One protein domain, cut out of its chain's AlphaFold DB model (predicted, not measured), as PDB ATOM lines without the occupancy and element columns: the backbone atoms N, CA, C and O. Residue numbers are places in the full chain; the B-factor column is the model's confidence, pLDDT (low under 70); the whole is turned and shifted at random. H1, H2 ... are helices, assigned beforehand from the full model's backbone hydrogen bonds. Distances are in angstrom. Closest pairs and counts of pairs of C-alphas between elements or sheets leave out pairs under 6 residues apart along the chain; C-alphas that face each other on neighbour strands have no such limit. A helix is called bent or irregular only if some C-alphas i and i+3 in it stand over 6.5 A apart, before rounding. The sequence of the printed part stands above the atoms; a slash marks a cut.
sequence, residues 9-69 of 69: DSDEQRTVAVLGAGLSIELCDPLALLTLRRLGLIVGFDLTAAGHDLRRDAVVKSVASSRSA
ATOM      1  N   ASP A   9      90.718 141.970 121.727       97.31
ATOM      2  CA  ASP A   9      90.597 140.742 120.942       97.31
ATOM      3  C   ASP A   9      89.629 139.732 121.594       97.31
ATOM      4  O   ASP A   9      89.109 139.932 122.696       97.31
ATOM      5  N   SER A  10      89.336 138.623 120.911       97.44
ATOM      6  CA  SER A  10      88.368 137.641 121.413       97.44
ATOM      7  C   SER A  10      88.776 136.976 122.729       97.44
ATOM      8  O   SER A  10      87.904 136.595 123.515       97.44
ATOM      9  N   ASP A  11      90.072 136.808 122.973       98.19
ATOM     10  CA  ASP A  11      90.592 136.135 124.162       98.19
ATOM     11  C   ASP A  11      90.630 137.097 125.354       98.19
ATOM     12  O   ASP A  11      90.283 136.717 126.478       98.19
ATOM     13  N   GLU A  12      90.911 138.373 125.103       98.19
ATOM     14  CA  GLU A  12      90.772 139.478 126.051       98.19
ATOM     15  C   GLU A  12      89.311 139.695 126.457       98.19
ATOM     16  O   GLU A  12      88.995 139.703 127.651       98.19
ATOM     17  N   GLN A  13      88.397 139.774 125.486       98.06
ATOM     18  CA  GLN A  13      86.954 139.865 125.732       98.06
ATOM     19  C   GLN A  13      86.453 138.681 126.566       98.06
ATOM     20  O   GLN A  13      85.747 138.863 127.566       98.06
ATOM     21  N   ARG A  14      86.842 137.453 126.197       97.31
ATOM     22  CA  ARG A  14      86.480 136.246 126.954       97.31
ATOM     23  C   ARG A  14      87.025 136.304 128.375       97.31
ATOM     24  O   ARG A  14      86.288 136.000 129.309       97.31
ATOM     25  N   THR A  15      88.274 136.722 128.553       98.25
ATOM     26  CA  THR A  15      88.903 136.831 129.872       98.25
ATOM     27  C   THR A  15      88.152 137.822 130.761       98.25
ATOM     28  O   THR A  15      87.798 137.477 131.888       98.25
ATOM     29  N   VAL A  16      87.789 139.004 130.251       97.81
ATOM     30  CA  VAL A  16      86.962 139.969 131.000       97.81
ATOM     31  C   VAL A  16      85.599 139.374 131.376       97.81
ATOM     32  O   VAL A  16      85.120 139.571 132.496       97.81
ATOM     33  N   ALA A  17      84.970 138.620 130.471       97.38
ATOM     34  CA  ALA A  17      83.689 137.972 130.737       97.38
ATOM     35  C   ALA A  17      83.786 136.884 131.822       97.38
ATOM     36  O   ALA A  17      82.939 136.857 132.716       97.38
ATOM     37  N   VAL A  18      84.817 136.032 131.768       97.81
ATOM     38  CA  VAL A  18      85.095 134.960 132.742       97.81
ATOM     39  C   VAL A  18      85.334 135.546 134.131       97.81
ATOM     40  O   VAL A  18      84.626 135.185 135.074       97.81
ATOM     41  N   LEU A  19      86.258 136.504 134.249       97.19
ATOM     42  CA  LEU A  19      86.579 137.136 135.531       97.19
ATOM     43  C   LEU A  19      85.371 137.885 136.099       97.19
ATOM     44  O   LEU A  19      85.029 137.740 137.268       97.19
ATOM     45  N   GLY A  20      84.647 138.622 135.256       95.94
ATOM     46  CA  GLY A  20      83.435 139.314 135.679       95.94
ATOM     47  C   GLY A  20      82.299 138.378 136.113       95.94
ATOM     48  O   GLY A  20      81.400 138.804 136.843       95.94
ATOM     49  N   ALA A  21      82.294 137.129 135.650       94.88
ATOM     50  CA  ALA A  21      81.350 136.103 136.080       94.88
ATOM     51  C   ALA A  21      81.802 135.367 137.358       94.88
ATOM     52  O   ALA A  21      81.064 134.512 137.840       94.88
ATOM     53  N   GLY A  22      82.979 135.690 137.910       95.06
ATOM     54  CA  GLY A  22      83.546 135.004 139.073       95.06
ATOM     55  C   GLY A  22      83.979 133.567 138.771       95.06
ATOM     56  O   GLY A  22      83.971 132.720 139.662       95.06
ATOM     57  N   LEU A  23      84.293 133.268 137.508       95.06
ATOM     58  CA  LEU A  23      84.728 131.945 137.072       95.06
ATOM     59  C   LEU A  23      86.242 131.758 137.262       95.06
ATOM     60  O   LEU A  23      86.985 132.718 137.458       95.06
ATOM     61  N   SER A  24      86.689 130.499 137.196       94.88
ATOM     62  CA  SER A  24      88.097 130.139 137.399       94.88
ATOM     63  C   SER A  24      89.024 130.822 136.392       94.88
ATOM     64  O   SER A  24      88.755 130.838 135.190       94.88
ATOM     65  N   ILE A  25      90.167 131.293 136.893       94.56
ATOM     66  CA  ILE A  25      91.248 131.890 136.100       94.56
ATOM     67  C   ILE A  25      91.880 130.904 135.109       94.56
ATOM     68  O   ILE A  25      92.508 131.323 134.147       94.56
ATOM     69  N   GLU A  26      91.705 129.597 135.321       96.69
ATOM     70  CA  GLU A  26      92.209 128.544 134.426       96.69
ATOM     71  C   GLU A  26      91.513 128.552 133.056       96.69
ATOM     72  O   GLU A  26      92.001 127.948 132.105       96.69
ATOM     73  N   LEU A  27      90.377 129.247 132.943       96.19
ATOM     74  CA  LEU A  27      89.645 129.449 131.692       96.19
ATOM     75  C   LEU A  27      90.137 130.675 130.907       96.19
ATOM     76  O   LEU A  27      89.637 130.944 129.813       96.19
ATOM     77  N   CYS A  28      91.054 131.453 131.481       97.38
ATOM     78  CA  CYS A  28      91.583 132.663 130.876       97.38
ATOM     79  C   CYS A  28      92.856 132.363 130.087       97.38
ATOM     80  O   CYS A  28      93.722 131.610 130.535       97.38
ATOM     81  N   ASP A  29      92.997 133.019 128.938       97.25
ATOM     82  CA  ASP A  29      94.248 132.976 128.196       97.25
ATOM     83  C   ASP A  29      95.348 133.746 128.972       97.25
ATOM     84  O   ASP A  29      95.118 134.880 129.419       97.25
ATOM     85  N   PRO A  30      96.549 133.167 129.176       96.81
ATOM     86  CA  PRO A  30      97.617 133.828 129.924       96.81
ATOM     87  C   PRO A  30      98.111 135.138 129.297       96.81
ATOM     88  O   PRO A  30      98.514 136.051 130.027       96.81
ATOM     89  N   LEU A  31      98.104 135.250 127.965       97.75
ATOM     90  CA  LEU A  31      98.501 136.467 127.265       97.75
ATOM     91  C   LEU A  31      97.425 137.544 127.416       97.75
ATOM     92  O   LEU A  31      97.768 138.682 127.736       97.75
ATOM     93  N   ALA A  32      96.146 137.179 127.319       98.00
ATOM     94  CA  ALA A  32      95.032 138.080 127.609       98.00
ATOM     95  C   ALA A  32      95.102 138.628 129.046       98.00
ATOM     96  O   ALA A  32      94.993 139.836 129.256       98.00
ATOM     97  N   LEU A  33      95.373 137.782 130.049       98.00
ATOM     98  CA  LEU A  33      95.583 138.230 131.435       98.00
ATOM     99  C   LEU A  33      96.724 139.251 131.545       98.00
ATOM    100  O   LEU A  33      96.612 140.251 132.260       98.00
ATOM    101  N   LEU A  34      97.829 139.016 130.836       97.88
ATOM    102  CA  LEU A  34      98.965 139.930 130.828       97.88
ATOM    103  C   LEU A  34      98.609 141.268 130.174       97.88
ATOM    104  O   LEU A  34      98.962 142.320 130.715       97.88
ATOM    105  N   THR A  35      97.909 141.244 129.039       97.62
ATOM    106  CA  THR A  35      97.485 142.461 128.343       97.62
ATOM    107  C   THR A  35      96.502 143.256 129.187       97.62
ATOM    108  O   THR A  35      96.759 144.423 129.470       97.62
ATOM    109  N   LEU A  36      95.450 142.632 129.714       97.75
ATOM    110  CA  LEU A  36      94.454 143.311 130.548       97.75
ATOM    111  C   LEU A  36      95.070 143.931 131.810       97.75
ATOM    112  O   LEU A  36      94.657 145.013 132.232       97.75
ATOM    113  N   ARG A  37      96.101 143.300 132.389       97.50
ATOM    114  CA  ARG A  37      96.852 143.879 133.511       97.50
ATOM    115  C   ARG A  37      97.649 145.113 133.084       97.50
ATOM    116  O   ARG A  37      97.657 146.101 133.811       97.50
ATOM    117  N   ARG A  38      98.287 145.091 131.909       96.69
ATOM    118  CA  ARG A  38      98.990 146.262 131.343       96.69
ATOM    119  C   ARG A  38      98.037 147.411 131.023       96.69
ATOM    120  O   ARG A  38      98.405 148.564 131.209       96.69
ATOM    121  N   LEU A  39      96.824 147.088 130.583       95.94
ATOM    122  CA  LEU A  39      95.761 148.056 130.312       95.94
ATOM    123  C   LEU A  39      95.094 148.589 131.594       95.94
ATOM    124  O   LEU A  39      94.286 149.510 131.521       95.94
ATOM    125  N   GLY A  40      95.408 148.031 132.769       96.94
ATOM    126  CA  GLY A  40      94.794 148.426 134.041       96.94
ATOM    127  C   GLY A  40      93.332 147.986 134.192       96.94
ATOM    128  O   GLY A  40      92.610 148.510 135.042       96.94
ATOM    129  N   LEU A  41      92.886 147.023 133.382       97.19
ATOM    130  CA  LEU A  41      91.529 146.470 133.428       97.19
ATOM    131  C   LEU A  41      91.375 145.393 134.509       97.19
ATOM    132  O   LEU A  41      90.255 145.122 134.940       97.19
ATOM    133  N   ILE A  42      92.490 144.819 134.978       97.56
ATOM    134  CA  ILE A  42      92.525 143.862 136.090       97.56
ATOM    135  C   ILE A  42      93.647 144.168 137.087       97.56
ATOM    136  O   ILE A  42      94.718 144.652 136.711       97.56
ATOM    137  N   VAL A  43      93.428 143.812 138.353       96.56
ATOM    138  CA  VAL A  43      94.438 143.785 139.419       96.56
ATOM    139  C   VAL A  43      94.457 142.390 140.038       96.56
ATOM    140  O   VAL A  43      93.426 141.866 140.443       96.56
ATOM    141  N   GLY A  44      95.621 141.734 140.055       92.56
ATOM    142  CA  GLY A  44      95.650 140.297 140.332       92.56
ATOM    143  C   GLY A  44      94.793 139.553 139.303       92.56
ATOM    144  O   GLY A  44      95.129 139.580 138.116       92.56
ATOM    145  N   PHE A  45      93.703 138.937 139.754       91.75
ATOM    146  CA  PHE A  45      92.711 138.266 138.906       91.75
ATOM    147  C   PHE A  45      91.316 138.903 138.992       91.75
ATOM    148  O   PHE A  45      90.362 138.359 138.451       91.75
ATOM    149  N   ASP A  46      91.200 140.065 139.630       96.38
ATOM    150  CA  ASP A  46      89.939 140.781 139.778       96.38
ATOM    151  C   ASP A  46      89.833 141.902 138.742       96.38
ATOM    152  O   ASP A  46      90.822 142.574 138.430       96.38
ATOM    153  N   LEU A  47      88.624 142.133 138.219       97.62
ATOM    154  CA  LEU A  47      88.361 143.295 137.371       97.62
ATOM    155  C   LEU A  47      88.505 144.583 138.191       97.62
ATOM    156  O   LEU A  47      88.012 144.690 139.314       97.62
ATOM    157  N   THR A  48      89.136 145.600 137.609       97.81
ATOM    158  CA  THR A  48      89.071 146.958 138.160       97.81
ATOM    159  C   THR A  48      87.702 147.580 137.873       97.81
ATOM    160  O   THR A  48      86.902 147.035 137.108       97.81
ATOM    161  N   ALA A  49      87.424 148.760 138.441       97.00
ATOM    162  CA  ALA A  49      86.217 149.518 138.098       97.00
ATOM    163  C   ALA A  49      86.098 149.744 136.577       97.00
ATOM    164  O   ALA A  49      85.045 149.485 136.001       97.00
ATOM    165  N   ALA A  50      87.208 150.092 135.916       96.25
ATOM    166  CA  ALA A  50      87.253 150.257 134.465       96.25
ATOM    167  C   ALA A  50      86.928 148.953 133.714       96.25
ATOM    168  O   ALA A  50      86.166 148.973 132.752       96.25
ATOM    169  N   GLY A  51      87.443 147.804 134.171       96.69
ATOM    170  CA  GLY A  51      87.098 146.497 133.599       96.69
ATOM    171  C   GLY A  51      85.615 146.142 133.763       96.69
ATOM    172  O   GLY A  51      84.991 145.611 132.841       96.69
ATOM    173  N   HIS A  52      85.022 146.472 134.914       97.25
ATOM    174  CA  HIS A  52      83.590 146.294 135.152       97.25
ATOM    175  C   HIS A  52      82.724 147.188 134.263       97.25
ATOM    176  O   HIS A  52      81.724 146.710 133.724       97.25
ATOM    177  N   ASP A  53      83.098 148.456 134.104       96.12
ATOM    178  CA  ASP A  53      82.376 149.409 133.264       96.12
ATOM    179  C   ASP A  53      82.443 148.992 131.791       96.12
ATOM    180  O   ASP A  53      81.404 148.849 131.146       96.12
ATOM    181  N   LEU A  54      83.635 148.634 131.305       95.94
ATOM    182  CA  LEU A  54      83.855 148.123 129.952       95.94
ATOM    183  C   LEU A  54      83.001 146.878 129.653       95.94
ATOM    184  O   LEU A  54      82.364 146.789 128.600       95.94
ATOM    185  N   ARG A  55      82.919 145.928 130.597       95.69
ATOM    186  CA  ARG A  55      82.044 144.751 130.475       95.69
ATOM    187  C   ARG A  55      80.563 145.129 130.468       95.69
ATOM    188  O   ARG A  55      79.791 144.557 129.697       95.69
ATOM    189  N   ARG A  56      80.138 146.045 131.343       94.94
ATOM    190  CA  ARG A  56      78.734 146.474 131.437       94.94
ATOM    191  C   ARG A  56      78.284 147.122 130.133       94.94
ATOM    192  O   ARG A  56      77.229 146.762 129.615       94.94
ATOM    193  N   ASP A  57      79.103 148.007 129.583       93.25
ATOM    194  CA  ASP A  57      78.823 148.698 128.328       93.25
ATOM    195  C   ASP A  57      78.680 147.720 127.160       93.25
ATOM    196  O   ASP A  57      77.786 147.878 126.327       93.25
ATOM    197  N   ALA A  58      79.505 146.671 127.124       92.19
ATOM    198  CA  ALA A  58      79.402 145.609 126.126       92.19
ATOM    199  C   ALA A  58      78.062 144.863 126.201       92.19
ATOM    200  O   ALA A  58      77.401 144.666 125.179       92.19
ATOM    201  N   VAL A  59      77.622 144.497 127.411       90.69
ATOM    202  CA  VAL A  59      76.331 143.823 127.630       90.69
ATOM    203  C   VAL A  59      75.170 144.726 127.218       90.69
ATOM    204  O   VAL A  59      74.269 144.284 126.507       90.69
ATOM    205  N   VAL A  60      75.197 145.999 127.620       91.94
ATOM    206  CA  VAL A  60      74.151 146.969 127.269       91.94
ATOM    207  C   VAL A  60      74.059 147.145 125.753       91.94
ATOM    208  O   VAL A  60      72.962 147.063 125.197       91.94
ATOM    209  N   LYS A  61      75.195 147.322 125.067       88.62
ATOM    210  CA  LYS A  61      75.245 147.455 123.602       88.62
ATOM    211  C   LYS A  61      74.762 146.192 122.890       88.62
ATOM    212  O   LYS A  61      74.002 146.301 121.931       88.62
ATOM    213  N   SER A  62      75.142 145.010 123.375       86.19
ATOM    214  CA  SER A  62      74.676 143.730 122.828       86.19
ATOM    215  C   SER A  62      73.154 143.598 122.931       86.19
ATOM    216  O   SER A  62      72.491 143.363 121.924       86.19
ATOM    217  N   VAL A  63      72.581 143.854 124.112       85.69
ATOM    218  CA  VAL A  63      71.126 143.793 124.324       85.69
ATOM    219  C   VAL A  63      70.385 144.835 123.487       85.69
ATOM    220  O   VAL A  63      69.316 144.537 122.958       85.69
ATOM    221  N   ALA A  64      70.931 146.045 123.348       82.94
ATOM    222  CA  ALA A  64      70.350 147.073 122.490       82.94
ATOM    223  C   ALA A  64      70.339 146.634 121.017       82.94
ATOM    224  O   ALA A  64      69.299 146.709 120.368       82.94
ATOM    225  N   SER A  65      71.456 146.094 120.521       78.06
ATOM    226  CA  SER A  65      71.558 145.575 119.153       78.06
ATOM    227  C   SER A  65      70.596 144.413 118.889       78.06
ATOM    228  O   SER A  65      70.074 144.307 117.785       78.06
ATOM    229  N   SER A  66      70.338 143.555 119.879       71.06
ATOM    230  CA  SER A  66      69.401 142.432 119.747       71.06
ATOM    231  C   SER A  66      67.923 142.832 119.810       71.06
ATOM    232  O   SER A  66      67.078 142.025 119.447       71.06
ATOM    233  N   ARG A  67      67.585 144.040 120.284       66.12
ATOM    234  CA  ARG A  67      66.195 144.542 120.347       66.12
ATOM    235  C   ARG A  67      65.758 145.307 119.097       66.12
ATOM    236  O   ARG A  67      64.579 145.623 118.973       66.12
ATOM    237  N   SER A  68      66.694 145.651 118.216       61.38
ATOM    238  CA  SER A  68      66.431 146.339 116.943       61.38
ATOM    239  C   SER A  68      66.416 145.395 115.733       61.38
ATOM    240  O   SER A  68      66.272 145.876 114.610       61.38
ATOM    241  N   ALA A  69      66.579 144.089 115.963       52.44
ATOM    242  CA  ALA A  69      66.493 143.013 114.976       52.44
ATOM    243  C   ALA A  69      65.174 142.247 115.141       52.44
ATOM    244  O   ALA A  69      64.637 141.797 114.106       52.44
TER     245      ALA A  69
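This is residues 9 to 69 of the 69 residues of an uncharacterized protein of Bradyrhizobium sp. Gha (UniProt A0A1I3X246). A small compact body is built on two short helices, H1 and H2, that pack on each other nearly at right angles, and a long third helix, H3, packs on H1 with its first part and then runs out of the body as an arm. H1 sits between the other two, and the last stretch of the arm, residues 60 to 69, sticks out free and makes much of the length. The printed part has 61 residues with three named helices, in the order H1, H2, H3, and no named strand; the class is all helix. The whole is compact, with a radius of gyration of the C-alphas of 12.0 A, and its elongated outline spans 37 by 21 by 20 A.

H1 takes residues 10 to 20, from C-alpha 10 at (88.368, 137.641, 121.413), and is 15.2 A from first to last C-alpha. H2 takes residues 30 to 38 and is 12.6 A long by the same measure, with C-alpha 30 at (97.617, 133.828, 129.924). Between H2 and the next helix, residues 42 to 43 pair with residues 46 to 47, antiparallel, in stretches too short to be named strands. H3, residues 49 to 67, is the longest helix, 27.2 A from C-alpha 49 to C-alpha 67 at (66.195, 144.542, 120.347).

H1 and H2 touch, and the closest C-alphas, those of Glu 12 and Ala 32, are 4.7 A apart. Their lines stand about perpendicular, at 75 degrees. H3 touches H1 with residues 51 to 55 alone; the closest C-alphas, those of Val 16 and Arg 55, are 6.9 A apart. The lines of H1 and H3 are only just about perpendicular, at 71 degrees. H2 and H3 are apart. In H1, H2 and H3, every O i to N i+4 pair is within hydrogen-bond range, and no helix is bent or irregular.

The two C-alphas farthest apart, those of Gly 44 and Ala 69, are 38.7 A apart. Without residues 60 to 69, which stand free and of which 60 to 67 belong to H3, the body of 51 residues spans 24 by 19 by 19 A. The printed part has no cut, and it ends at residue 69, the chain's last residue. The links H1 to H2, 9 residues, and H2 to H3, 10 residues, are both short. The mean pLDDT of the printed part is 93.1, and residues 67 to 69 of the model are under 70.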